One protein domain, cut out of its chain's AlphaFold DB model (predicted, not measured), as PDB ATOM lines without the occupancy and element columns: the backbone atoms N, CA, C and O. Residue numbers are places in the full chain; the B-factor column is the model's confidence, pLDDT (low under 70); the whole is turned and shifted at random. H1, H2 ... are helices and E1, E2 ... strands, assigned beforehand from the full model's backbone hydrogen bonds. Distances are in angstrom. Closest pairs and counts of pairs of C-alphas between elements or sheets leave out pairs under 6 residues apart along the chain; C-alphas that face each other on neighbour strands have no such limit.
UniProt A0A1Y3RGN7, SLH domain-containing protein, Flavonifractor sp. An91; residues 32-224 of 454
ATOM      1  N   SER A  32     -24.252 -35.766  20.809       82.81
ATOM      2  CA  SER A  32     -23.707 -36.676  19.802       82.81
ATOM      3  C   SER A  32     -22.628 -37.571  20.362       82.81
ATOM      4  O   SER A  32     -22.054 -37.283  21.410       82.81
ATOM      5  N   GLY A  33     -22.389 -38.690  19.691       87.44
ATOM      6  CA  GLY A  33     -21.414 -39.661  20.147       87.44
ATOM      7  C   GLY A  33     -21.483 -40.975  19.392       87.44
ATOM      8  O   GLY A  33     -22.067 -41.073  18.311       87.44
ATOM      9  N   TYR A  34     -20.888 -42.004  19.978       90.56
ATOM     10  CA  TYR A  34     -20.857 -43.332  19.390       90.56
ATOM     11  C   TYR A  34     -20.856 -44.437  20.443       90.56
ATOM     12  O   TYR A  34     -20.431 -44.259  21.581       90.56
ATOM     13  N   VAL A  35     -21.286 -45.618  20.021       91.25
ATOM     14  CA  VAL A  35     -21.204 -46.876  20.752       91.25
ATOM     15  C   VAL A  35     -20.381 -47.841  19.914       91.25
ATOM     16  O   VAL A  35     -20.794 -48.215  18.823       91.25
ATOM     17  N   ASN A  36     -19.234 -48.275  20.421       92.75
ATOM     18  CA  ASN A  36     -18.424 -49.321  19.806       92.75
ATOM     19  C   ASN A  36     -18.656 -50.634  20.546       92.75
ATOM     20  O   ASN A  36     -18.234 -50.769  21.692       92.75
ATOM     21  N   PHE A  37     -19.297 -51.603  19.896       89.00
ATOM     22  CA  PHE A  37     -19.498 -52.931  20.468       89.00
ATOM     23  C   PHE A  37     -18.277 -53.829  20.256       89.00
ATOM     24  O   PHE A  37     -17.693 -53.887  19.176       89.00
ATOM     25  N   ASN A  38     -17.953 -54.599  21.286       83.19
ATOM     26  CA  ASN A  38     -17.047 -55.736  21.255       83.19
ATOM     27  C   ASN A  38     -17.812 -57.018  20.911       83.19
ATOM     28  O   ASN A  38     -19.037 -57.086  21.009       83.19
ATOM     29  N   THR A  39     -17.086 -58.089  20.591       79.69
ATOM     30  CA  THR A  39     -17.684 -59.382  20.214       79.69
ATOM     31  C   THR A  39     -18.461 -60.080  21.338       79.69
ATOM     32  O   THR A  39     -19.300 -60.942  21.083       79.69
ATOM     33  N   SER A  40     -18.227 -59.687  22.591       66.94
ATOM     34  CA  SER A  40     -18.973 -60.128  23.775       66.94
ATOM     35  C   SER A  40     -20.306 -59.396  23.975       66.94
ATOM     36  O   SER A  40     -21.082 -59.789  24.841       66.94
ATOM     37  N   GLY A  41     -20.575 -58.325  23.220       74.31
ATOM     38  CA  GLY A  41     -21.701 -57.416  23.461       74.31
ATOM     39  C   GLY A  41     -21.425 -56.330  24.511       74.31
ATOM     40  O   GLY A  41     -22.305 -55.506  24.761       74.31
ATOM     41  N   SER A  42     -20.217 -56.311  25.089       74.88
ATOM     42  CA  SER A  42     -19.657 -55.170  25.827       74.88
ATOM     43  C   SER A  42     -19.171 -54.090  24.856       74.88
ATOM     44  O   SER A  42     -19.305 -54.258  23.644       74.88
ATOM     45  N   GLY A  43     -18.590 -52.996  25.339       83.06
ATOM     46  CA  GLY A  43     -18.087 -51.957  24.452       83.06
ATOM     47  C   GLY A  43     -17.689 -50.661  25.134       83.06
ATOM     48  O   GLY A  43     -17.523 -50.590  26.351       83.06
ATOM     49  N   VAL A  44     -17.556 -49.631  24.303       84.12
ATOM     50  CA  VAL A  44     -17.298 -48.249  24.716       84.12
ATOM     51  C   VAL A  44     -18.437 -47.380  24.220       84.12
ATOM     52  O   VAL A  44     -18.747 -47.396  23.031       84.12
ATOM     53  N   LEU A  45     -19.065 -46.635  25.119       85.06
ATOM     54  CA  LEU A  45     -19.905 -45.499  24.772       85.06
ATOM     55  C   LEU A  45     -19.045 -44.244  24.894       85.06
ATOM     56  O   LEU A  45     -18.364 -44.072  25.896       85.06
ATOM     57  N   ASN A  46     -19.112 -43.359  23.916       85.00
ATOM     58  CA  ASN A  46     -18.595 -42.007  24.026       85.00
ATOM     59  C   ASN A  46     -19.737 -41.046  23.728       85.00
ATOM     60  O   ASN A  46     -20.391 -41.177  22.692       85.00
ATOM     61  N   LEU A  47     -19.971 -40.101  24.631       83.62
ATOM     62  CA  LEU A  47     -20.839 -38.961  24.379       83.62
ATOM     63  C   LEU A  47     -20.017 -37.683  24.435       83.62
ATOM     64  O   LEU A  47     -19.324 -37.409  25.410       83.62
ATOM     65  N   TYR A  48     -20.122 -36.866  23.396       81.94
ATOM     66  CA  TYR A  48     -19.388 -35.618  23.330       81.94
ATOM     67  C   TYR A  48     -19.984 -34.592  24.282       81.94
ATOM     68  O   TYR A  48     -21.145 -34.205  24.159       81.94
ATOM     69  N   SER A  49     -19.161 -34.082  25.190       77.94
ATOM     70  CA  SER A  49     -19.439 -32.818  25.865       77.94
ATOM     71  C   SER A  49     -19.020 -31.659  24.963       77.94
ATOM     72  O   SER A  49     -17.963 -31.708  24.340       77.94
ATOM     73  N   TRP A  50     -19.813 -30.592  24.909       79.38
ATOM     74  CA  TRP A  50     -19.531 -29.439  24.050       79.38
ATOM     75  C   TRP A  50     -19.074 -28.228  24.857       79.38
ATOM     76  O   TRP A  50     -19.684 -27.869  25.863       79.38
ATOM     77  N   MET A  51     -18.027 -27.558  24.380       83.25
ATOM     78  CA  MET A  51     -17.499 -26.318  24.957       83.25
ATOM     79  C   MET A  51     -17.243 -25.299  23.847       83.25
ATOM     80  O   MET A  51     -16.798 -25.670  22.768       83.25
ATOM     81  N   THR A  52     -17.504 -24.011  24.079       88.88
ATOM     82  CA  THR A  52     -17.144 -22.984  23.079       88.88
ATOM     83  C   THR A  52     -15.626 -22.895  22.900       88.88
ATOM     84  O   THR A  52     -14.880 -23.010  23.872       88.88
ATOM     85  N   GLN A  53     -15.163 -22.629  21.676       91.62
ATOM     86  CA  GLN A  53     -13.740 -22.419  21.389       91.62
ATOM     87  C   GLN A  53     -13.144 -21.308  22.274       91.62
ATOM     88  O   GLN A  53     -12.076 -21.495  22.852       91.62
ATOM     89  N   ASP A  54     -13.876 -20.205  22.459       89.69
ATOM     90  CA  ASP A  54     -13.463 -19.081  23.311       89.69
ATOM     91  C   ASP A  54     -13.244 -19.499  24.776       89.69
ATOM     92  O   ASP A  54     -12.281 -19.075  25.414       89.69
ATOM     93  N   GLU A  55     -14.133 -20.329  25.334       87.25
ATOM     94  CA  GLU A  55     -13.995 -20.852  26.700       87.25
ATOM     95  C   GLU A  55     -12.804 -21.803  26.825       87.25
ATOM     96  O   GLU A  55     -12.039 -21.701  27.786       87.25
ATOM     97  N   LEU A  56     -12.603 -22.679  25.838       87.62
ATOM     98  CA  LEU A  56     -11.454 -23.576  25.819       87.62
ATOM     99  C   LEU A  56     -10.136 -22.787  25.794       87.62
ATOM    100  O   LEU A  56      -9.213 -23.092  26.550       87.62
ATOM    101  N   ASP A  57     -10.051 -21.769  24.938       92.50
ATOM    102  CA  ASP A  57      -8.858 -20.936  24.807       92.50
ATOM    103  C   ASP A  57      -8.631 -20.076  26.057       92.50
ATOM    104  O   ASP A  57      -7.495 -19.940  26.514       92.50
ATOM    105  N   TRP A  58      -9.703 -19.618  26.716       92.56
ATOM    106  CA  TRP A  58      -9.589 -18.969  28.020       92.56
ATOM    107  C   TRP A  58      -8.930 -19.880  29.063       92.56
ATOM    108  O   TRP A  58      -8.023 -19.425  29.764       92.56
ATOM    109  N   TYR A  59      -9.335 -21.154  29.155       87.31
ATOM    110  CA  TYR A  59      -8.722 -22.117  30.079       87.31
ATOM    111  C   TYR A  59      -7.247 -22.368  29.747       87.31
ATOM    112  O   TYR A  59      -6.417 -22.361  30.655       87.31
ATOM    113  N   LYS A  60      -6.898 -22.507  28.462       91.75
ATOM    114  CA  LYS A  60      -5.497 -22.646  28.024       91.75
ATOM    115  C   LYS A  60      -4.625 -21.470  28.452       91.75
ATOM    116  O   LYS A  60      -3.462 -21.669  28.783       91.75
ATOM    117  N   GLU A  61      -5.156 -20.253  28.421       95.94
ATOM    118  CA  GLU A  61      -4.384 -19.042  28.718       95.94
ATOM    119  C   GLU A  61      -4.366 -18.679  30.209       95.94
ATOM    120  O   GLU A  61      -3.365 -18.163  30.706       95.94
ATOM    121  N   ASN A  62      -5.467 -18.921  30.929       92.94
ATOM    122  CA  ASN A  62      -5.700 -18.353  32.260       92.94
ATOM    123  C   ASN A  62      -5.722 -19.395  33.389       92.94
ATOM    124  O   ASN A  62      -5.516 -19.023  34.544       92.94
ATOM    125  N   ASP A  63      -5.948 -20.677  33.086       91.06
ATOM    126  CA  ASP A  63      -5.951 -21.765  34.070       91.06
ATOM    127  C   ASP A  63      -5.459 -23.083  33.449       91.06
ATOM    128  O   ASP A  63      -6.194 -24.062  33.275       91.06
ATOM    129  N   VAL A  64      -4.168 -23.081  33.110       91.94
ATOM    130  CA  VAL A  64      -3.474 -24.191  32.439       91.94
ATOM    131  C   VAL A  64      -3.640 -25.509  33.198       91.94
ATOM    132  O   VAL A  64      -3.797 -26.554  32.581       91.94
ATOM    133  N   ASN A  65      -3.658 -25.485  34.533       85.94
ATOM    134  CA  ASN A  65      -3.803 -26.708  35.324       85.94
ATOM    135  C   ASN A  65      -5.177 -27.354  35.115       85.94
ATOM    136  O   ASN A  65      -5.260 -28.566  34.914       85.94
ATOM    137  N   THR A  66      -6.251 -26.559  35.135       76.19
ATOM    138  CA  THR A  66      -7.603 -27.046  34.827       76.19
ATOM    139  C   THR A  66      -7.694 -27.514  33.376       76.19
ATOM    140  O   THR A  66      -8.290 -28.558  33.117       76.19
ATOM    141  N   TYR A  67      -7.068 -26.796  32.441       80.56
ATOM    142  CA  TYR A  67      -7.017 -27.206  31.039       80.56
ATOM    143  C   TYR A  67      -6.360 -28.580  30.844       80.56
ATOM    144  O   TYR A  67      -6.977 -29.482  30.275       80.56
ATOM    145  N   GLU A  68      -5.141 -28.755  31.353       87.00
ATOM    146  CA  GLU A  68      -4.367 -29.993  31.212       87.00
ATOM    147  C   GLU A  68      -5.052 -31.179  31.904       87.00
ATOM    148  O   GLU A  68      -5.091 -32.282  31.362       87.00
ATOM    149  N   SER A  69      -5.631 -30.959  33.090       71.88
ATOM    150  CA  SER A  69      -6.264 -32.032  33.865       71.88
ATOM    151  C   SER A  69      -7.634 -32.457  33.335       71.88
ATOM    152  O   SER A  69      -7.946 -33.645  33.388       71.88
ATOM    153  N   ASN A  70      -8.441 -31.523  32.820       73.62
ATOM    154  CA  ASN A  70      -9.855 -31.791  32.538       73.62
ATOM    155  C   ASN A  70     -10.235 -31.751  31.057       73.62
ATOM    156  O   ASN A  70     -11.306 -32.265  30.725       73.62
ATOM    157  N   TYR A  71      -9.420 -31.149  30.180       82.12
ATOM    158  CA  TYR A  71      -9.799 -30.903  28.779       82.12
ATOM    159  C   TYR A  71      -8.776 -31.405  27.759       82.12
ATOM    160  O   TYR A  71      -9.178 -32.027  26.781       82.12
ATOM    161  N   ALA A  72      -7.474 -31.185  27.972       87.25
ATOM    162  CA  ALA A  72      -6.437 -31.407  26.956       87.25
ATOM    163  C   ALA A  72      -6.479 -32.805  26.308       87.25
ATOM    164  O   ALA A  72      -6.391 -32.922  25.090       87.25
ATOM    165  N   ASN A  73      -6.687 -33.852  27.114       87.81
ATOM    166  CA  ASN A  73      -6.714 -35.245  26.648       87.81
ATOM    167  C   ASN A  73      -8.065 -35.703  26.078       87.81
ATOM    168  O   ASN A  73      -8.174 -36.839  25.633       87.81
ATOM    169  N   ARG A  74      -9.097 -34.854  26.127       85.25
ATOM    170  CA  ARG A  74     -10.462 -35.179  25.686       85.25
ATOM    171  C   ARG A  74     -10.829 -34.504  24.368       85.25
ATOM    172  O   ARG A  74     -11.856 -34.823  23.789       85.25
ATOM    173  N   ILE A  75     -10.040 -33.544  23.890       88.62
ATOM    174  CA  ILE A  75     -10.336 -32.833  22.641       88.62
ATOM    175  C   ILE A  75     -10.111 -33.783  21.461       88.62
ATOM    176  O   ILE A  75      -8.978 -34.163  21.174       88.62
ATOM    177  N   ASN A  76     -11.181 -34.099  20.734       83.81
ATOM    178  CA  ASN A  76     -11.134 -35.023  19.594       83.81
ATOM    179  C   ASN A  76     -11.110 -34.324  18.220       83.81
ATOM    180  O   ASN A  76     -11.069 -34.976  17.178       83.81
ATOM    181  N   GLY A  77     -11.125 -32.984  18.210       87.31
ATOM    182  CA  GLY A  77     -11.056 -32.157  17.001       87.31
ATOM    183  C   GLY A  77     -12.378 -31.984  16.245       87.31
ATOM    184  O   GLY A  77     -12.408 -31.247  15.258       87.31
ATOM    185  N   ILE A  78     -13.471 -32.606  16.693       89.94
ATOM    186  CA  ILE A  78     -14.808 -32.378  16.139       89.94
ATOM    187  C   ILE A  78     -15.295 -30.992  16.572       89.94
ATOM    188  O   ILE A  78     -15.114 -30.574  17.720       89.94
ATOM    189  N   THR A  79     -15.915 -30.268  15.636       91.81
ATOM    190  CA  THR A  79     -16.481 -28.939  15.882       91.81
ATOM    191  C   THR A  79     -17.888 -28.806  15.312       91.81
ATOM    192  O   THR A  79     -18.221 -29.438  14.310       91.81
ATOM    193  N   ALA A  80     -18.700 -27.963  15.943       88.44
ATOM    194  CA  ALA A  80     -20.043 -27.603  15.499       88.44
ATOM    195  C   ALA A  80     -20.268 -26.096  15.672       88.44
ATOM    196  O   ALA A  80     -19.630 -25.465  16.511       88.44
ATOM    197  N   VAL A  81     -21.170 -25.507  14.887       88.94
ATOM    198  CA  VAL A  81     -21.578 -24.104  15.057       88.94
ATOM    199  C   VAL A  81     -22.957 -24.085  15.697       88.94
ATOM    200  O   VAL A  81     -23.887 -24.672  15.148       88.94
ATOM    201  N   GLY A  82     -23.076 -23.434  16.854       81.06
ATOM    202  CA  GLY A  82     -24.352 -23.285  17.544       81.06
ATOM    203  C   GLY A  82     -25.270 -22.251  16.886       81.06
ATOM    204  O   GLY A  82     -24.843 -21.445  16.057       81.06
ATOM    205  N   ASN A  83     -26.536 -22.219  17.302       76.44
ATOM    206  CA  ASN A  83     -27.518 -21.205  16.899       76.44
ATOM    207  C   ASN A  83     -27.092 -19.783  17.298       76.44
ATOM    208  O   ASN A  83     -27.496 -18.811  16.658       76.44
ATOM    209  N   ASP A  84     -26.246 -19.654  18.322       78.88
ATOM    210  CA  ASP A  84     -25.637 -18.392  18.739       78.88
ATOM    211  C   ASP A  84     -24.478 -17.939  17.826       78.88
ATOM    212  O   ASP A  84     -23.889 -16.876  18.046       78.88
ATOM    213  N   GLY A  85     -24.152 -18.733  16.802       85.06
ATOM    214  CA  GLY A  85     -23.086 -18.489  15.838       85.06
ATOM    215  C   GLY A  85     -21.682 -18.793  16.360       85.06
ATOM    216  O   GLY A  85     -20.715 -18.519  15.645       85.06
ATOM    217  N   LYS A  86     -21.534 -19.334  17.577       87.25
ATOM    218  CA  LYS A  86     -20.223 -19.699  18.125       87.25
ATOM    219  C   LYS A  86     -19.791 -21.085  17.676       87.25
ATOM    220  O   LYS A  86     -20.608 -21.980  17.474       87.25
ATOM    221  N   THR A  87     -18.478 -21.267  17.589       92.69
ATOM    222  CA  THR A  87     -17.867 -22.579  17.379       92.69
ATOM    223  C   THR A  87     -17.758 -23.317  18.705       92.69
ATOM    224  O   THR A  87     -17.177 -22.808  19.666       92.69
ATOM    225  N   TYR A  88     -18.281 -24.533  18.728       88.75
ATOM    226  CA  TYR A  88     -18.161 -25.498  19.803       88.75
ATOM    227  C   TYR A  88     -17.165 -26.585  19.414       88.75
ATOM    228  O   TYR A  88     -17.147 -27.037  18.271       88.75
ATOM    229  N   VAL A  89     -16.351 -27.000  20.376       89.31
ATOM    230  CA  VAL A  89     -15.443 -28.141  20.303       89.31
ATOM    231  C   VAL A  89     -16.025 -29.306  21.098       89.31
ATOM    232  O   VAL A  89     -16.594 -29.105  22.175       89.31
ATOM    233  N   ALA A  90     -15.884 -30.516  20.570       87.69
ATOM    234  CA  ALA A  90     -16.264 -31.728  21.275       87.69
ATOM    235  C   ALA A  90     -15.143 -32.193  22.217       87.69
ATOM    236  O   ALA A  90     -13.952 -32.144  21.891       87.69
ATOM    237  N   LEU A  91     -15.560 -32.666  23.385       83.25
ATOM    238  CA  LEU A  91     -14.741 -33.310  24.396       83.25
ATOM    239  C   LEU A  91     -15.261 -34.735  24.589       83.25
ATOM    240  O   LEU A  91     -16.431 -34.915  24.923       83.25
ATOM    241  N   ASP A  92     -14.394 -35.722  24.415       82.69
ATOM    242  CA  ASP A  92     -14.696 -37.130  24.649       82.69
ATOM    243  C   ASP A  92     -15.097 -37.370  26.109       82.69
ATOM    244  O   ASP A  92     -14.447 -36.887  27.047       82.69
ATOM    245  N   ASP A  93     -16.170 -38.131  26.298       79.94
ATOM    246  CA  ASP A  93     -16.600 -38.656  27.593       79.94
ATOM    247  C   ASP A  93     -16.857 -40.158  27.443       79.94
ATOM    248  O   ASP A  93     -17.966 -40.610  27.145       79.94
ATOM    249  N   GLU A  94     -15.772 -40.929  27.524       81.44
ATOM    250  CA  GLU A  94     -15.796 -42.368  27.292       81.44
ATOM    251  C   GLU A  94     -16.179 -43.148  28.548       81.44
ATOM    252  O   GLU A  94     -15.572 -43.024  29.612       81.44
ATOM    253  N   MET A  95     -17.132 -44.055  28.375       72.19
ATOM    254  CA  MET A  95     -17.584 -45.003  29.372       72.19
ATOM    255  C   MET A  95     -17.472 -46.420  28.820       72.19
ATOM    256  O   MET A  95     -18.038 -46.761  27.780       72.19
ATOM    257  N   GLN A  96     -16.754 -47.274  29.545       74.62
ATOM    258  CA  GLN A  96     -16.749 -48.706  29.272       74.62
ATOM    259  C   GLN A  96     -18.061 -49.309  29.767       74.62
ATOM    260  O   GLN A  96     -18.481 -49.045  30.893       74.62
ATOM    261  N   PHE A  97     -18.682 -50.156  28.955       66.56
ATOM    262  CA  PHE A  97     -19.841 -50.931  29.367       66.56
ATOM    263  C   PHE A  97     -19.582 -52.412  29.157       66.56
ATOM    264  O   PHE A  97     -19.060 -52.832  28.129       66.56
ATOM    265  N   SER A  98     -19.971 -53.226  30.126       63.03
ATOM    266  CA  SER A  98     -19.845 -54.682  30.044       63.03
ATOM    267  C   SER A  98     -21.026 -55.327  29.309       63.03
ATOM    268  O   SER A  98     -20.890 -56.418  28.765       63.03
ATOM    269  N   ASN A  99     -22.156 -54.622  29.196       64.38
ATOM    270  CA  ASN A  99     -23.320 -55.023  28.407       64.38
ATOM    271  C   ASN A  99     -24.160 -53.812  27.982       64.38
ATOM    272  O   ASN A  99     -24.150 -52.768  28.627       64.38
ATOM    273  N   VAL A 100     -24.945 -53.974  26.923       68.44
ATOM    274  CA  VAL A 100     -25.755 -52.889  26.354       68.44
ATOM    275  C   VAL A 100     -26.811 -52.316  27.317       68.44
ATOM    276  O   VAL A 100     -27.157 -51.145  27.198       68.44
ATOM    277  N   GLN A 101     -27.320 -53.086  28.289       66.69
ATOM    278  CA  GLN A 101     -28.359 -52.600  29.211       66.69
ATOM    279  C   GLN A 101     -27.833 -51.515  30.150       66.69
ATOM    280  O   GLN A 101     -28.598 -50.625  30.519       66.69
ATOM    281  N   SER A 102     -26.542 -51.538  30.500       60.91
ATOM    282  CA  SER A 102     -25.957 -50.504  31.362       60.91
ATOM    283  C   SER A 102     -25.962 -49.124  30.700       60.91
ATOM    284  O   SER A 102     -26.051 -48.123  31.404       60.91
ATOM    285  N   ILE A 103     -25.943 -49.064  29.363       65.12
ATOM    286  CA  ILE A 103     -26.001 -47.808  28.604       65.12
ATOM    287  C   ILE A 103     -27.401 -47.473  28.087       65.12
ATOM    288  O   ILE A 103     -27.627 -46.349  27.655       65.12
ATOM    289  N   LEU A 104     -28.375 -48.391  28.157       63.72
ATOM    290  CA  LEU A 104     -29.743 -48.086  27.722       63.72
ATOM    291  C   LEU A 104     -30.399 -46.976  28.546       63.72
ATOM    292  O   LEU A 104     -31.219 -46.246  28.002       63.72
ATOM    293  N   TYR A 105     -30.008 -46.800  29.812       57.38
ATOM    294  CA  TYR A 105     -30.510 -45.695  30.632       57.38
ATOM    295  C   TYR A 105     -30.135 -44.315  30.078       57.38
ATOM    296  O   TYR A 105     -30.855 -43.345  30.265       57.38
ATOM    297  N   ILE A 106     -29.016 -44.228  29.362       59.53
ATOM    298  CA  ILE A 106     -28.595 -42.983  28.725       59.53
ATOM    299  C   ILE A 106     -29.578 -42.642  27.601       59.53
ATOM    300  O   ILE A 106     -30.026 -41.507  27.490       59.53
ATOM    301  N   PHE A 107     -30.013 -43.639  26.830       58.34
ATOM    302  CA  PHE A 107     -31.060 -43.454  25.825       58.34
ATOM    303  C   PHE A 107     -32.446 -43.258  26.437       58.34
ATOM    304  O   PHE A 107     -33.271 -42.601  25.813       58.34
ATOM    305  N   ASP A 108     -32.685 -43.757  27.651       56.75
ATOM    306  CA  ASP A 108     -33.876 -43.493  28.465       56.75
ATOM    307  C   ASP A 108     -33.865 -42.062  29.040       56.75
ATOM    308  O   ASP A 108     -33.970 -41.811  30.241       56.75
ATOM    309  N   GLN A 109     -33.756 -41.084  28.138       57.84
ATOM    310  CA  GLN A 109     -34.283 -39.746  28.357       57.84
ATOM    311  C   GLN A 109     -35.794 -39.942  28.459       57.84
ATOM    312  O   GLN A 109     -36.424 -39.925  27.402       57.84
ATOM    313  N   ARG A 110     -36.327 -40.230  29.666       51.00
ATOM    314  CA  ARG A 110     -37.648 -40.845  30.015       51.00
ATOM    315  C   ARG A 110     -38.908 -40.403  29.246       51.00
ATOM    316  O   ARG A 110     -40.002 -40.943  29.409       51.00
ATOM    317  N   ASP A 111     -38.735 -39.448  28.369       63.31
ATOM    318  CA  ASP A 111     -39.698 -38.566  27.777       63.31
ATOM    319  C   ASP A 111     -39.625 -38.532  26.242       63.31
ATOM    320  O   ASP A 111     -40.609 -38.172  25.604       63.31
ATOM    321  N   LEU A 112     -38.516 -38.955  25.619       72.44
ATOM    322  CA  LEU A 112     -38.361 -38.984  24.153       72.44
ATOM    323  C   LEU A 112     -38.517 -40.378  23.549       72.44
ATOM    324  O   LEU A 112     -38.996 -40.511  22.421       72.44
ATOM    325  N   VAL A 113     -38.131 -41.420  24.283       77.44
ATOM    326  CA  VAL A 113     -38.197 -42.809  23.818       77.44
ATOM    327  C   VAL A 113     -38.924 -43.698  24.822       77.44
ATOM    328  O   VAL A 113     -39.038 -43.385  26.000       77.44
ATOM    329  N   GLU A 114     -39.465 -44.810  24.342       76.06
ATOM    330  CA  GLU A 114     -40.163 -45.819  25.132       76.06
ATOM    331  C   GLU A 114     -39.973 -47.214  24.517       76.06
ATOM    332  O   GLU A 114     -39.466 -47.359  23.402       76.06
ATOM    333  N   ASN A 115     -40.403 -48.259  25.232       76.50
ATOM    334  CA  ASN A 115     -40.297 -49.657  24.788       76.50
ATOM    335  C   ASN A 115     -38.866 -50.052  24.376       76.50
ATOM    336  O   ASN A 115     -38.667 -50.753  23.379       76.50
ATOM    337  N   ILE A 116     -37.873 -49.570  25.125       77.31
ATOM    338  CA  ILE A 116     -36.470 -49.878  24.869       77.31
ATOM    339  C   ILE A 116     -36.208 -51.336  25.252       77.31
ATOM    340  O   ILE A 116     -36.548 -51.792  26.341       77.31
ATOM    341  N   SER A 117     -35.585 -52.078  24.351       73.81
ATOM    342  CA  SER A 117     -35.069 -53.417  24.604       73.81
ATOM    343  C   SER A 117     -33.746 -53.582  23.878       73.81
ATOM    344  O   SER A 117     -33.577 -53.111  22.755       73.81
ATOM    345  N   ALA A 118     -32.794 -54.253  24.511       79.44
ATOM    346  CA  ALA A 118     -31.559 -54.637  23.855       79.44
ATOM    347  C   ALA A 118     -31.058 -55.966  24.403       79.44
ATOM    348  O   ALA A 118     -31.233 -56.282  25.578       79.44
ATOM    349  N   GLY A 119     -30.425 -56.766  23.567       73.12
ATOM    350  CA  GLY A 119     -29.889 -58.034  24.022       73.12
ATOM    351  C   GLY A 119     -29.121 -58.753  22.941       73.12
ATOM    352  O   GLY A 119     -29.293 -58.501  21.749       73.12
ATOM    353  N   VAL A 120     -28.279 -59.677  23.385       76.12
ATOM    354  CA  VAL A 120     -27.593 -60.590  22.483       76.12
ATOM    355  C   VAL A 120     -28.553 -61.713  22.105       76.12
ATOM    356  O   VAL A 120     -29.100 -62.391  22.974       76.12
ATOM    357  N   ILE A 121     -28.750 -61.912  20.807       71.31
ATOM    358  CA  ILE A 121     -29.478 -63.045  20.238       71.31
ATOM    359  C   ILE A 121     -28.513 -63.919  19.441       71.31
ATOM    360  O   ILE A 121     -27.568 -63.414  18.836       71.31
ATOM    361  N   THR A 122     -28.759 -65.225  19.412       71.88
ATOM    362  CA  THR A 122     -27.965 -66.169  18.618       71.88
ATOM    363  C   THR A 122     -28.815 -66.730  17.487       71.88
ATOM    364  O   THR A 122     -29.851 -67.346  17.729       71.88
ATOM    365  N   GLU A 123     -28.355 -66.571  16.251       72.38
ATOM    366  CA  GLU A 123     -28.989 -67.136  15.060       72.38
ATOM    367  C   GLU A 123     -27.946 -67.881  14.234       72.38
ATOM    368  O   GLU A 123     -26.881 -67.346  13.941       72.38
ATOM    369  N   ASN A 124     -28.229 -69.134  13.866       76.06
ATOM    370  CA  ASN A 124     -27.305 -69.984  13.099       76.06
ATOM    371  C   ASN A 124     -25.880 -70.061  13.696       76.06
ATOM    372  O   ASN A 124     -24.901 -70.188  12.965       76.06
ATOM    373  N   GLY A 125     -25.758 -69.973  15.027       66.81
ATOM    374  CA  GLY A 125     -24.471 -69.992  15.735       66.81
ATOM    375  C   GLY A 125     -23.681 -68.678  15.691       66.81
ATOM    376  O   GLY A 125     -22.536 -68.659  16.131       66.81
ATOM    377  N   GLN A 126     -24.265 -67.595  15.175       75.00
ATOM    378  CA  GLN A 126     -23.702 -66.244  15.184       75.00
ATOM    379  C   GLN A 126     -24.443 -65.383  16.209       75.00
ATOM    380  O   GLN A 126     -25.665 -65.486  16.338       75.00
ATOM    381  N   ASN A 127     -23.710 -64.534  16.930       79.06
ATOM    382  CA  ASN A 127     -24.291 -63.626  17.914       79.06
ATOM    383  C   ASN A 127     -24.542 -62.253  17.296       79.06
ATOM    384  O   ASN A 127     -23.673 -61.678  16.642       79.06
ATOM    385  N   TYR A 128     -25.716 -61.706  17.576       85.75
ATOM    386  CA  TYR A 128     -26.119 -60.376  17.160       85.75
ATOM    387  C   TYR A 128     -26.552 -59.576  18.375       85.75
ATOM    388  O   TYR A 128     -27.281 -60.079  19.225       85.75
ATOM    389  N   MET A 129     -26.154 -58.315  18.423       88.88
ATOM    390  CA  MET A 129     -26.788 -57.342  19.292       88.88
ATOM    391  C   MET A 129     -28.074 -56.882  18.617       88.88
ATOM    392  O   MET A 129     -28.030 -56.315  17.524       88.88
ATOM    393  N   ASN A 130     -29.210 -57.148  19.250       86.94
ATOM    394  CA  ASN A 130     -30.516 -56.701  18.796       86.94
ATOM    395  C   ASN A 130     -31.014 -55.599  19.725       86.94
ATOM    396  O   ASN A 130     -31.124 -55.825  20.925       86.94
ATOM    397  N   ILE A 131     -31.309 -54.426  19.175       89.44
ATOM    398  CA  ILE A 131     -31.740 -53.229  19.900       89.44
ATOM    399  C   ILE A 131     -33.042 -52.755  19.272       89.44
ATOM    400  O   ILE A 131     -33.123 -52.623  18.056       89.44
ATOM    401  N   SER A 132     -34.057 -52.486  20.081       87.50
ATOM    402  CA  SER A 132     -35.325 -51.911  19.649       87.50
ATOM    403  C   SER A 132     -35.717 -50.788  20.590       87.50
ATOM    404  O   SER A 132     -35.624 -50.941  21.804       87.50
ATOM    405  N   LEU A 133     -36.187 -49.677  20.038       87.69
ATOM    406  CA  LEU A 133     -36.720 -48.551  20.800       87.69
ATOM    407  C   LEU A 133     -37.820 -47.863  19.998       87.69
ATOM    408  O   LEU A 133     -37.868 -47.972  18.772       87.69
ATOM    409  N   THR A 134     -38.717 -47.172  20.690       87.94
ATOM    410  CA  THR A 134     -39.789 -46.383  20.080       87.94
ATOM    411  C   THR A 134     -39.591 -44.922  20.417       87.94
ATOM    412  O   THR A 134     -39.611 -44.568  21.587       87.94
ATOM    413  N   VAL A 135     -39.432 -44.070  19.412       87.88
ATOM    414  CA  VAL A 135     -39.426 -42.617  19.593       87.88
ATOM    415  C   VAL A 135     -40.875 -42.152  19.737       87.88
ATOM    416  O   VAL A 135     -41.743 -42.562  18.954       87.88
ATOM    417  N   LYS A 136     -41.160 -41.340  20.760       85.50
ATOM    418  CA  LYS A 136     -42.487 -40.753  20.966       85.50
ATOM    419  C   LYS A 136     -42.841 -39.809  19.822       85.50
ATOM    420  O   LYS A 136     -41.984 -39.302  19.102       85.50
ATOM    421  N   SER A 137     -44.135 -39.560  19.667       89.94
ATOM    422  CA  SER A 137     -44.593 -38.546  18.724       89.94
ATOM    423  C   SER A 137     -44.362 -37.132  19.268       89.94
ATOM    424  O   SER A 137     -44.415 -36.903  20.479       89.94
ATOM    425  N   GLN A 138     -44.176 -36.159  18.378       87.69
ATOM    426  CA  GLN A 138     -44.073 -34.744  18.729       87.69
ATOM    427  C   GLN A 138     -45.266 -34.259  19.581       87.69
ATOM    428  O   GLN A 138     -45.030 -33.588  20.587       87.69
ATOM    429  N   PRO A 139     -46.537 -34.612  19.279       90.19
ATOM    430  CA  PRO A 139     -47.663 -34.240  20.136       90.19
ATOM    431  C   PRO A 139     -47.577 -34.804  21.560       90.19
ATOM    432  O   PRO A 139     -47.932 -34.107  22.507       90.19
ATOM    433  N   GLU A 140     -47.108 -36.044  21.733       86.75
ATOM    434  CA  GLU A 140     -46.951 -36.648  23.064       86.75
ATOM    435  C   GLU A 140     -45.841 -35.976  23.862       86.75
ATOM    436  O   GLU A 140     -46.033 -35.675  25.040       86.75
ATOM    437  N   PHE A 141     -44.715 -35.692  23.209       82.12
ATOM    438  CA  PHE A 141     -43.616 -34.962  23.823       82.12
ATOM    439  C   PHE A 141     -44.046 -33.550  24.249       82.12
ATOM    440  O   PHE A 141     -43.799 -33.126  25.375       82.12
ATOM    441  N   TYR A 142     -44.782 -32.831  23.395       84.75
ATOM    442  CA  TYR A 142     -45.293 -31.501  23.732       84.75
ATOM    443  C   TYR A 142     -46.302 -31.530  24.879       84.75
ATOM    444  O   TYR A 142     -46.226 -30.681  25.764       84.75
ATOM    445  N   ALA A 143     -47.219 -32.502  24.889       86.50
ATOM    446  CA  ALA A 143     -48.209 -32.647  25.954       86.50
ATOM    447  C   ALA A 143     -47.555 -32.913  27.318       86.50
ATOM    448  O   ALA A 143     -48.031 -32.443  28.350       86.50
ATOM    449  N   MET A 144     -46.451 -33.656  27.324       80.19
ATOM    450  CA  MET A 144     -45.657 -33.891  28.519       80.19
ATOM    451  C   MET A 144     -44.975 -32.608  29.012       80.19
ATOM    452  O   MET A 144     -45.121 -32.276  30.187       80.19
ATOM    453  N   ILE A 145     -44.326 -31.844  28.123       78.00
ATOM    454  CA  ILE A 145     -43.745 -30.535  28.471       78.00
ATOM    455  C   ILE A 145     -44.815 -29.596  29.041       78.00
ATOM    456  O   ILE A 145     -44.582 -28.925  30.044       78.00
ATOM    457  N   ASP A 146     -45.999 -29.550  28.425       83.88
ATOM    458  CA  ASP A 146     -47.104 -28.706  28.893       83.88
ATOM    459  C   ASP A 146     -47.559 -29.094  30.298       83.88
ATOM    460  O   ASP A 146     -47.760 -28.229  31.148       83.88
ATOM    461  N   LYS A 147     -47.645 -30.395  30.581       82.38
ATOM    462  CA  LYS A 147     -47.991 -30.902  31.911       82.38
ATOM    463  C   LYS A 147     -46.954 -30.510  32.969       82.38
ATOM    464  O   LYS A 147     -47.329 -30.136  34.081       82.38
ATOM    465  N   GLU A 148     -45.663 -30.592  32.653       76.94
ATOM    466  CA  GLU A 148     -44.595 -30.154  33.562       76.94
ATOM    467  C   GLU A 148     -44.611 -28.643  33.781       76.94
ATOM    468  O   GLU A 148     -44.477 -28.165  34.912       76.94
ATOM    469  N   TYR A 149     -44.820 -27.884  32.704       79.75
ATOM    470  CA  TYR A 149     -44.986 -26.443  32.770       79.75
ATOM    471  C   TYR A 149     -46.138 -26.084  33.711       79.75
ATOM    472  O   TYR A 149     -45.909 -25.371  34.688       79.75
ATOM    473  N   GLU A 150     -47.333 -26.642  33.498       82.50
ATOM    474  CA  GLU A 150     -48.517 -26.416  34.337       82.50
ATOM    475  C   GLU A 150     -48.265 -26.730  35.817       82.50
ATOM    476  O   GLU A 150     -48.680 -25.964  36.688       82.50
ATOM    477  N   ALA A 151     -47.541 -27.814  36.114       77.00
ATOM    478  CA  ALA A 151     -47.177 -28.179  37.482       77.00
ATOM    479  C   ALA A 151     -46.208 -27.177  38.139       77.00
ATOM    480  O   ALA A 151     -46.226 -27.015  39.360       77.00
ATOM    481  N   SER A 152     -45.377 -26.488  37.348       76.94
ATOM    482  CA  SER A 152     -44.372 -25.537  37.843       76.94
ATOM    483  C   SER A 152     -44.911 -24.121  38.097       76.94
ATOM    484  O   SER A 152     -44.386 -23.406  38.951       76.94
ATOM    485  N   VAL A 153     -45.977 -23.711  37.397       81.69
ATOM    486  CA  VAL A 153     -46.530 -22.340  37.414       81.69
ATOM    487  C   VAL A 153     -47.030 -21.836  38.785       81.69
ATOM    488  O   VAL A 153     -46.782 -20.663  39.080       81.69
ATOM    489  N   PRO A 154     -47.707 -22.627  39.650       85.94
ATOM    490  CA  PRO A 154     -48.388 -22.118  40.852       85.94
ATOM    491  C   PRO A 154     -47.516 -21.378  41.881       85.94
ATOM    492  O   PRO A 154     -48.051 -20.727  42.778       85.94
ATOM    493  N   HIS A 155     -46.188 -21.476  41.776       79.81
ATOM    494  CA  HIS A 155     -45.232 -20.890  42.717       79.81
ATOM    495  C   HIS A 155     -44.344 -19.791  42.109       79.81
ATOM    496  O   HIS A 155     -43.450 -19.292  42.792       79.81
ATOM    497  N   LEU A 156     -44.573 -19.403  40.849       79.25
ATOM    498  CA  LEU A 156     -43.715 -18.458  40.131       79.25
ATOM    499  C   LEU A 156     -44.215 -17.012  40.236       79.25
ATOM    500  O   LEU A 156     -45.409 -16.722  40.155       79.25
ATOM    501  N   THR A 157     -43.275 -16.076  40.366       87.75
ATOM    502  CA  THR A 157     -43.543 -14.642  40.176       87.75
ATOM    503  C   THR A 157     -43.793 -14.324  38.690       87.75
ATOM    504  O   THR A 157     -43.402 -15.109  37.826       87.75
ATOM    505  N   PRO A 158     -44.386 -13.164  38.339       89.38
ATOM    506  CA  PRO A 158     -44.609 -12.790  36.938       89.38
ATOM    507  C   PRO A 158     -43.339 -12.775  36.071       89.38
ATOM    508  O   PRO A 158     -43.396 -13.137  34.899       89.38
ATOM    509  N   GLU A 159     -42.196 -12.385  36.642       86.44
ATOM    510  CA  GLU A 159     -40.902 -12.385  35.945       86.44
ATOM    511  C   GLU A 159     -40.417 -13.817  35.674       86.44
ATOM    512  O   GLU A 159     -40.094 -14.156  34.537       86.44
ATOM    513  N   GLN A 160     -40.475 -14.686  36.687       82.31
ATOM    514  CA  GLN A 160     -40.117 -16.102  36.557       82.31
ATOM    515  C   GLN A 160     -41.043 -16.849  35.591       82.31
ATOM    516  O   GLN A 160     -40.595 -17.720  34.852       82.31
ATOM    517  N   LEU A 161     -42.331 -16.502  35.565       84.44
ATOM    518  CA  LEU A 161     -43.293 -17.076  34.630       84.44
ATOM    519  C   LEU A 161     -42.962 -16.704  33.179       84.44
ATOM    520  O   LEU A 161     -43.028 -17.562  32.297       84.44
ATOM    521  N   ALA A 162     -42.599 -15.445  32.919       80.62
ATOM    522  CA  ALA A 162     -42.215 -14.994  31.584       80.62
ATOM    523  C   ALA A 162     -40.952 -15.715  31.085       80.62
ATOM    524  O   ALA A 162     -40.923 -16.183  29.947       80.62
ATOM    525  N   GLU A 163     -39.949 -15.865  31.954       78.81
ATOM    526  CA  GLU A 163     -38.724 -16.617  31.664       78.81
ATOM    527  C   GLU A 163     -39.024 -18.096  31.382       78.81
ATOM    528  O   GLU A 163     -38.646 -18.613  30.331       78.81
ATOM    529  N   LYS A 164     -39.811 -18.741  32.250       76.69
ATOM    530  CA  LYS A 164     -40.210 -20.147  32.105       76.69
ATOM    531  C   LYS A 164     -40.983 -20.418  30.813       76.69
ATOM    532  O   LYS A 164     -40.801 -21.444  30.166       76.69
ATOM    533  N   THR A 165     -41.854 -19.491  30.422       80.88
ATOM    534  CA  THR A 165     -42.648 -19.603  29.190       80.88
ATOM    535  C   THR A 165     -41.762 -19.505  27.947       80.88
ATOM    536  O   THR A 165     -41.951 -20.253  26.989       80.88
ATOM    537  N   ALA A 166     -40.783 -18.596  27.953       75.44
ATOM    538  CA  ALA A 166     -39.825 -18.473  26.859       75.44
ATOM    539  C   ALA A 166     -38.958 -19.738  26.724       75.44
ATOM    540  O   ALA A 166     -38.769 -20.222  25.610       75.44
ATOM    541  N   GLU A 167     -38.502 -20.296  27.848       71.56
ATOM    542  CA  GLU A 167     -37.746 -21.553  27.914       71.56
ATOM    543  C   GLU A 167     -38.535 -22.728  27.316       71.56
ATOM    544  O   GLU A 167     -38.050 -23.403  26.411       71.56
ATOM    545  N   VAL A 168     -39.780 -22.936  27.758       72.44
ATOM    546  CA  VAL A 168     -40.640 -24.025  27.265       72.44
ATOM    547  C   VAL A 168     -40.904 -23.910  25.765       72.44
ATOM    548  O   VAL A 168     -40.848 -24.908  25.045       72.44
ATOM    549  N   ASN A 169     -41.158 -22.698  25.270       76.69
ATOM    550  CA  ASN A 169     -41.360 -22.478  23.841       76.69
ATOM    551  C   ASN A 169     -40.096 -22.788  23.036       76.69
ATOM    552  O   ASN A 169     -40.199 -23.424  21.992       76.69
ATOM    553  N   ALA A 170     -38.918 -22.385  23.521       70.38
ATOM    554  CA  ALA A 170     -37.652 -22.732  22.882       70.38
ATOM    555  C   ALA A 170     -37.436 -24.253  22.870       70.38
ATOM    556  O   ALA A 170     -37.092 -24.815  21.834       70.38
ATOM    557  N   TYR A 171     -37.734 -24.939  23.974       70.62
ATOM    558  CA  TYR A 171     -37.576 -26.388  24.068       70.62
ATOM    559  C   TYR A 171     -38.460 -27.146  23.068       70.62
ATOM    560  O   TYR A 171     -38.002 -28.078  22.414       70.62
ATOM    561  N   LYS A 172     -39.696 -26.684  22.843       74.50
ATOM    562  CA  LYS A 172     -40.583 -27.257  21.818       74.50
ATOM    563  C   LYS A 172     -40.079 -27.067  20.385       74.50
ATOM    564  O   LYS A 172     -40.487 -27.822  19.510       74.50
ATOM    565  N   THR A 173     -39.221 -26.082  20.114       72.00
ATOM    566  CA  THR A 173     -38.663 -25.884  18.762       72.00
ATOM    567  C   THR A 173     -37.541 -26.860  18.411       72.00
ATOM    568  O   THR A 173     -37.191 -26.972  17.238       72.00
ATOM    569  N   VAL A 174     -37.001 -27.584  19.394       68.50
ATOM    570  CA  VAL A 174     -36.009 -28.637  19.168       68.50
ATOM    571  C   VAL A 174     -36.734 -29.882  18.659       68.50
ATOM    572  O   VAL A 174     -37.589 -30.427  19.351       68.50
ATOM    573  N   THR A 175     -36.424 -30.316  17.435       66.56
ATOM    574  CA  THR A 175     -36.986 -31.552  16.859       66.56
ATOM    575  C   THR A 175     -35.984 -32.703  16.872       66.56
ATOM    576  O   THR A 175     -36.386 -33.833  17.121       66.56
ATOM    577  N   SER A 176     -34.688 -32.404  16.713       69.25
ATOM    578  CA  SER A 176     -33.582 -33.363  16.831       69.25
ATOM    579  C   SER A 176     -32.829 -33.162  18.145       69.25
ATOM    580  O   SER A 176     -32.331 -32.068  18.418       69.25
ATOM    581  N   PHE A 177     -32.753 -34.219  18.955       72.00
ATOM    582  CA  PHE A 177     -32.198 -34.165  20.313       72.00
ATOM    583  C   PHE A 177     -30.830 -34.832  20.424       72.00
ATOM    584  O   PHE A 177     -29.981 -34.367  21.187       72.00
ATOM    585  N   ALA A 178     -30.613 -35.915  19.672       78.88
ATOM    586  CA  ALA A 178     -29.356 -36.643  19.705       78.88
ATOM    587  C   ALA A 178     -29.026 -37.345  18.384       78.88
ATOM    588  O   ALA A 178     -29.922 -37.814  17.683       78.88
ATOM    589  N   GLU A 179     -27.732 -37.479  18.099       85.75
ATOM    590  CA  GLU A 179     -27.178 -38.217  16.961       85.75
ATOM    591  C   GLU A 179     -26.095 -39.194  17.426       85.75
ATOM    592  O   GLU A 179     -25.041 -38.781  17.905       85.75
ATOM    593  N   ILE A 180     -26.344 -40.501  17.322       87.94
ATOM    594  CA  ILE A 180     -25.454 -41.516  17.897       87.94
ATOM    595  C   ILE A 180     -25.187 -42.631  16.891       87.94
ATOM    596  O   ILE A 180     -26.113 -43.243  16.355       87.94
ATOM    597  N   ASP A 181     -23.908 -42.924  16.677       93.88
ATOM    598  CA  ASP A 181     -23.463 -44.028  15.828       93.88
ATOM    599  C   ASP A 181     -23.273 -45.310  16.639       93.88
ATOM    600  O   ASP A 181     -22.492 -45.362  17.579       93.88
ATOM    601  N   PHE A 182     -23.952 -46.383  16.250       94.12
ATOM    602  CA  PHE A 182     -23.777 -47.715  16.822       94.12
ATOM    603  C   PHE A 182     -22.902 -48.539  15.881       94.12
ATOM    604  O   PHE A 182     -23.359 -48.977  14.823       94.12
ATOM    605  N   ASN A 183     -21.647 -48.747  16.266       95.38
ATOM    606  CA  ASN A 183     -20.625 -49.452  15.506       95.38
ATOM    607  C   ASN A 183     -20.480 -50.892  16.000       95.38
ATOM    608  O   ASN A 183     -20.173 -51.140  17.168       95.38
ATOM    609  N   PHE A 184     -20.660 -51.847  15.093       93.62
ATOM    610  CA  PHE A 184     -20.584 -53.274  15.390       93.62
ATOM    611  C   PHE A 184     -19.302 -53.912  14.824       93.62
ATOM    612  O   PHE A 184     -18.748 -53.417  13.835       93.62
ATOM    613  N   PRO A 185     -18.827 -55.034  15.403       90.38
ATOM    614  CA  PRO A 185     -17.719 -55.808  14.839       90.38
ATOM    615  C   PRO A 185     -17.973 -56.301  13.408       90.38
ATOM    616  O   PRO A 185     -17.048 -56.346  12.595       90.38
ATOM    617  N   GLY A 186     -19.218 -56.673  13.098       89.56
ATOM    618  CA  GLY A 186     -19.623 -57.165  11.782       89.56
ATOM    619  C   GLY A 186     -20.795 -56.389  11.186       89.56
ATOM    620  O   GLY A 186     -21.092 -55.263  11.574       89.56
ATOM    621  N   GLU A 187     -21.475 -56.995  10.211       91.88
ATOM    622  CA  GLU A 187     -22.555 -56.318   9.493       91.88
ATOM    623  C   GLU A 187     -23.730 -55.907  10.384       91.88
ATOM    624  O   GLU A 187     -24.153 -56.638  11.281       91.88
ATOM    625  N   VAL A 188     -24.312 -54.753  10.055       95.19
ATOM    626  CA  VAL A 188     -25.541 -54.260  10.674       95.19
ATOM    627  C   VAL A 188     -26.702 -54.243   9.688       95.19
ATOM    628  O   VAL A 188     -26.546 -53.963   8.492       95.19
ATOM    629  N   THR A 189     -27.887 -54.515  10.215       95.75
ATOM    630  CA  THR A 189     -29.178 -54.298   9.565       95.75
ATOM    631  C   THR A 189     -30.024 -53.394  10.449       95.75
ATOM    632  O   THR A 189     -29.950 -53.467  11.676       95.75
ATOM    633  N   VAL A 190     -30.803 -52.514   9.826       97.44
ATOM    634  CA  VAL A 190     -31.692 -51.585  10.526       97.44
ATOM    635  C   VAL A 190     -33.078 -51.638   9.899       97.44
ATOM    636  O   VAL A 190     -33.206 -51.844   8.690       97.44
ATOM    637  N   SER A 191     -34.111 -51.446  10.708       97.00
ATOM    638  CA  SER A 191     -35.495 -51.314  10.255       97.00
ATOM    639  C   SER A 191     -36.209 -50.218  11.031       97.00
ATOM    640  O   SER A 191     -35.984 -50.072  12.228       97.00
ATOM    641  N   GLY A 192     -37.101 -49.487  10.368       94.75
ATOM    642  CA  GLY A 192     -37.882 -48.405  10.966       94.75
ATOM    643  C   GLY A 192     -37.871 -47.157  10.089       94.75
ATOM    644  O   GLY A 192     -37.542 -47.229   8.902       94.75
ATOM    645  N   ASN A 193     -38.254 -46.019  10.665       94.44
ATOM    646  CA  ASN A 193     -38.268 -44.738   9.964       94.44
ATOM    647  C   ASN A 193     -36.832 -44.288   9.621       94.44
ATOM    648  O   ASN A 193     -35.976 -44.195  10.501       94.44
ATOM    649  N   SER A 194     -36.575 -43.986   8.345       93.56
ATOM    650  CA  SER A 194     -35.251 -43.604   7.833       93.56
ATOM    651  C   SER A 194     -34.749 -42.240   8.315       93.56
ATOM    652  O   SER A 194     -33.557 -41.966   8.189       93.56
ATOM    653  N   ASN A 195     -35.635 -41.391   8.842       90.69
ATOM    654  CA  ASN A 195     -35.248 -40.147   9.512       90.69
ATOM    655  C   ASN A 195     -34.609 -40.429  10.877       90.69
ATOM    656  O   ASN A 195     -33.809 -39.632  11.343       90.69
ATOM    657  N   ILE A 196     -34.947 -41.568  11.490       91.81
ATOM    658  CA  ILE A 196     -34.508 -41.936  12.837       91.81
ATOM    659  C   ILE A 196     -33.341 -42.914  12.788       91.81
ATOM    660  O   ILE A 196     -32.415 -42.799  13.578       91.81
ATOM    661  N   VAL A 197     -33.364 -43.896  11.883       95.94
ATOM    662  CA  VAL A 197     -32.299 -44.899  11.790       95.94
ATOM    663  C   VAL A 197     -31.880 -45.137  10.350       95.94
ATOM    664  O   VAL A 197     -32.702 -45.372   9.463       95.94
ATOM    665  N   LYS A 198     -30.570 -45.131  10.113       96.69
ATOM    666  CA  LYS A 198     -29.990 -45.467   8.813       96.69
ATOM    667  C   LYS A 198     -28.710 -46.270   8.980       96.69
ATOM    668  O   LYS A 198     -27.961 -46.093   9.934       96.69
ATOM    669  N   LYS A 199     -28.449 -47.163   8.030       96.69
ATOM    670  CA  LYS A 199     -27.165 -47.859   7.939       96.69
ATOM    671  C   LYS A 199     -26.147 -46.935   7.275       96.69
ATOM    672  O   LYS A 199     -26.387 -46.459   6.166       96.69
ATOM    673  N   THR A 200     -25.005 -46.746   7.924       95.12
ATOM    674  CA  THR A 200     -23.839 -46.039   7.392       95.12
ATOM    675  C   THR A 200     -22.707 -47.056   7.234       95.12
ATOM    676  O   THR A 200     -22.365 -47.772   8.169       95.12
ATOM    677  N   GLY A 201     -22.144 -47.192   6.034       92.06
ATOM    678  CA  GLY A 201     -21.146 -48.239   5.774       92.06
ATOM    679  C   GLY A 201     -21.703 -49.661   5.951       92.06
ATOM    680  O   GLY A 201     -22.880 -49.918   5.693       92.06
ATOM    681  N   THR A 202     -20.851 -50.614   6.340       90.94
ATOM    682  CA  THR A 202     -21.238 -52.030   6.496       90.94
ATOM    683  C   THR A 202     -21.688 -52.378   7.912       90.94
ATOM    684  O   THR A 202     -22.549 -53.249   8.064       90.94
ATOM    685  N   ASN A 203     -21.158 -51.684   8.919       94.25
ATOM    686  CA  ASN A 203     -21.230 -52.061  10.328       94.25
ATOM    687  C   ASN A 203     -21.719 -50.948  11.271       94.25
ATOM    688  O   ASN A 203     -21.721 -51.165  12.480       94.25
ATOM    689  N   THR A 204     -22.156 -49.795  10.756       96.88
ATOM    690  CA  THR A 204     -22.652 -48.689  11.588       96.88
ATOM    691  C   THR A 204     -24.144 -48.455  11.380       96.88
ATOM    692  O   THR A 204     -24.619 -48.320  10.248       96.88
ATOM    693  N   ALA A 205     -24.902 -48.407  12.473       97.31
ATOM    694  CA  ALA A 205     -26.256 -47.870  12.496       97.31
ATOM    695  C   ALA A 205     -26.206 -46.453  13.069       97.31
ATOM    696  O   ALA A 205     -25.907 -46.272  14.243       97.31
ATOM    697  N   HIS A 206     -26.498 -45.464  12.238       96.06
ATOM    698  CA  HIS A 206     -26.616 -44.077  12.656       96.06
ATOM    699  C   HIS A 206     -28.045 -43.811  13.120       96.06
ATOM    700  O   HIS A 206     -28.994 -44.041  12.357       96.06
ATOM    701  N   ILE A 207     -28.189 -43.338  14.356       91.31
ATOM    702  CA  ILE A 207     -29.467 -42.993  14.972       91.31
ATOM    703  C   ILE A 207     -29.561 -41.479  15.116       91.31
ATOM    704  O   ILE A 207     -28.666 -40.856  15.677       91.31
ATOM    705  N   THR A 208     -30.680 -40.911  14.687       88.94
ATOM    706  CA  THR A 208     -31.083 -39.535  14.969       88.94
ATOM    707  C   THR A 208     -32.367 -39.591  15.797       88.94
ATOM    708  O   THR A 208     -33.394 -40.074  15.325       88.94
ATOM    709  N   LEU A 209     -32.334 -39.135  17.049       82.94
ATOM    710  CA  LEU A 209     -33.535 -39.009  17.881       82.94
ATOM    711  C   LEU A 209     -34.309 -37.756  17.458       82.94
ATOM    712  O   LEU A 209     -34.206 -36.704  18.090       82.94
ATOM    713  N   ASP A 210     -35.042 -37.892  16.355       80.62
ATOM    714  CA  ASP A 210     -35.855 -36.844  15.742       80.62
ATOM    715  C   ASP A 210     -37.348 -37.112  15.972       80.62
ATOM    716  O   ASP A 210     -37.867 -38.173  15.602       80.62
ATOM    717  N   LEU A 211     -38.049 -36.153  16.577       82.62
ATOM    718  CA  LEU A 211     -39.483 -36.260  16.839       82.62
ATOM    719  C   LEU A 211     -40.276 -36.240  15.533       82.62
ATOM    720  O   LEU A 211     -40.145 -35.337  14.714       82.62
ATOM    721  N   GLN A 212     -41.156 -37.224  15.376       88.00
ATOM    722  CA  GLN A 212     -42.039 -37.340  14.216       88.00
ATOM    723  C   GLN A 212     -43.498 -37.088  14.617       88.00
ATOM    724  O   GLN A 212     -43.857 -37.136  15.794       88.00
ATOM    725  N   ASP A 213     -44.384 -36.902  13.638       90.31
ATOM    726  CA  ASP A 213     -45.823 -36.681  13.882       90.31
ATOM    727  C   ASP A 213     -46.515 -37.841  14.623       90.31
ATOM    728  O   ASP A 213     -47.568 -37.670  15.240       90.31
ATOM    729  N   LYS A 214     -45.940 -39.041  14.551       92.44
ATOM    730  CA  LYS A 214     -46.437 -40.271  15.171       92.44
ATOM    731  C   LYS A 214     -45.285 -41.026  15.827       92.44
ATOM    732  O   LYS A 214     -44.125 -40.758  15.537       92.44
ATOM    733  N   LYS A 215     -45.618 -42.001  16.674       92.50
ATOM    734  CA  LYS A 215     -44.622 -42.916  17.238       92.50
ATOM    735  C   LYS A 215     -43.937 -43.704  16.139       92.50
ATOM    736  O   LYS A 215     -44.602 -44.183  15.217       92.50
ATOM    737  N   GLU A 216     -42.640 -43.902  16.301       94.38
ATOM    738  CA  GLU A 216     -41.839 -44.683  15.372       94.38
ATOM    739  C   GLU A 216     -40.962 -45.662  16.133       94.38
ATOM    740  O   GLU A 216     -40.137 -45.278  16.961       94.38
ATOM    741  N   THR A 217     -41.139 -46.945  15.838       93.00
ATOM    742  CA  THR A 217     -40.277 -47.998  16.366       93.00
ATOM    743  C   THR A 217     -39.156 -48.264  15.377       93.00
ATOM    744  O   THR A 217     -39.400 -48.475  14.185       93.00
ATOM    745  N   ILE A 218     -37.929 -48.285  15.885       94.50
ATOM    746  CA  ILE A 218     -36.754 -48.721  15.141       94.50
ATOM    747  C   ILE A 218     -36.200 -50.012  15.730       94.50
ATOM    748  O   ILE A 218     -36.384 -50.318  16.909       94.50
ATOM    749  N   THR A 219     -35.478 -50.759  14.906       94.25
ATOM    750  CA  THR A 219     -34.726 -51.936  15.328       94.25
ATOM    751  C   THR A 219     -33.369 -51.942  14.643       94.25
ATOM    752  O   THR A 219     -33.256 -51.633  13.456       94.25
ATOM    753  N   ILE A 220     -32.339 -52.292  15.402       95.62
ATOM    754  CA  ILE A 220     -30.956 -52.422  14.965       95.62
ATOM    755  C   ILE A 220     -30.516 -53.831  15.310       95.62
ATOM    756  O   ILE A 220     -30.630 -54.261  16.455       95.62
ATOM    757  N   LYS A 221     -29.987 -54.540  14.321       94.50
ATOM    758  CA  LYS A 221     -29.398 -55.859  14.500       94.50
ATOM    759  C   LYS A 221     -27.992 -55.853  13.924       94.50
ATOM    760  O   LYS A 221     -27.825 -55.862  12.703       94.50
ATOM    761  N   GLY A 222     -27.004 -55.815  14.811       93.94
ATOM    762  CA  GLY A 222     -25.584 -55.765  14.475       93.94
ATOM    763  C   GLY A 222     -24.851 -57.047  14.849       93.94
ATOM    764  O   GLY A 222     -25.034 -57.570  15.945       93.94
ATOM    765  N   SER A 223     -24.033 -57.573  13.937       91.94
ATOM    766  CA  SER A 223     -23.208 -58.759  14.176       91.94
ATOM    767  C   SER A 223     -22.123 -58.467  15.206       91.94
ATOM    768  O   SER A 223     -21.338 -57.533  15.045       91.94
ATOM    769  N   LEU A 224     -22.047 -59.312  16.234       87.31
ATOM    770  CA  LEU A 224     -20.965 -59.315  17.220       87.31
ATOM    771  C   LEU A 224     -19.815 -60.243  16.812       87.31
ATOM    772  O   LEU A 224     -18.862 -60.423  17.558       87.31
TER     773      LEU A 224
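AT A GLANCE: This is residues 32 to 224 of the 454 residues of the protein "SLH domain-containing protein" of Flavonifractor sp. An91 (UniProt A0A1Y3RGN7). Two twisted sheets make a wedge-like sandwich, E6 E2 E1 E9 E12 E11 against E7 E8 E13 E10, with E10 and E11 close together along one side and H3 filling the opening between the sheets on the other. A small head, the sheet E3 E5 E4 with H1 and H2, continues from E2 and E6, while the helical hairpin of H4 and H5 makes a separate arm. The printed part has 193 residues, mixed in class, in the order E1 E2 E3 H1 H2 E4 E5 E6 H3 E7 E8 H4 H5 E9 E10 E11 E12 E13. The six-stranded sheet is mixed and the other two are antiparallel. The whole is only just loose, close to compact, with a radius of gyration of the C-alphas of 19.6 A and spans of 64 by 46 by 26 A.

IN THESE COORDINATES: The largest sheet holds E6, residues 94 to 97, E2, 43 to 47, E1, 32 to 37, E9, 176 to 183, 20.7 A long, E12, 204 to 210, and E11, 197 to 200. C-alpha 32 is at (-23.707, -36.676, 19.802). The second holds E7, 113 to 123, 27.4 A, E8, 126 to 135, 28.7 A, E13, 216 to 223, 23.4 A, and E10, 188 to 191; C-alpha 223 is at (-23.208, -58.759, 14.176). The third holds E3, 49 to 52, E5, 87 to 91, and E4, 75 to 81. The helices are H1, 53 to 62, H2, 64 to 70, H3, 100 to 107, H4, 138 to 155, 27.7 A, and H5, 158 to 173, 23.2 A.

HOW THE PARTS SIT: E1 and E9 are parallel, with N 35 and O 181 at 2.7 A. The two sandwich sheets are face to face, their best planes 25 degrees apart; the closest C-alphas of E10 and E11, Val 190 and Lys 199, are 6.4 A apart. E8 and E13 are antiparallel, with N 131 and O 220 at 2.8 A. H3 is on both sheets, at a height of 8.6 A over each. E2 runs on into E3 at 29 degrees. E3, H1 H2, E4 form a split strand-helix-strand unit, two strands running the same way with E5 between them, its crossover right-handed. H1 touches H2, closest at C-alphas Tyr 59 and Tyr 67, 5.5 A. H4 and H5 touch at a shallow tilt of 10 degrees, opposite ways, closest at C-alphas Tyr 142 and Lys 172, 6.6 A. Every O i to N i+4 pair is within hydrogen-bond range in H1, H2 and H5, against 12 of 14 in H4 and 1 of 4 in H3, where 4 of 5 O i to N i+3 pairs are.

THE WHOLE: The C-alphas farthest apart, Asn 124 and Pro 158, are 64.3 A apart. The printed part has no cut, and the links are tight. The mean pLDDT of the printed part is 83.0; it is under 70 at residues 40, 97 to 111, 125 and 174 to 176.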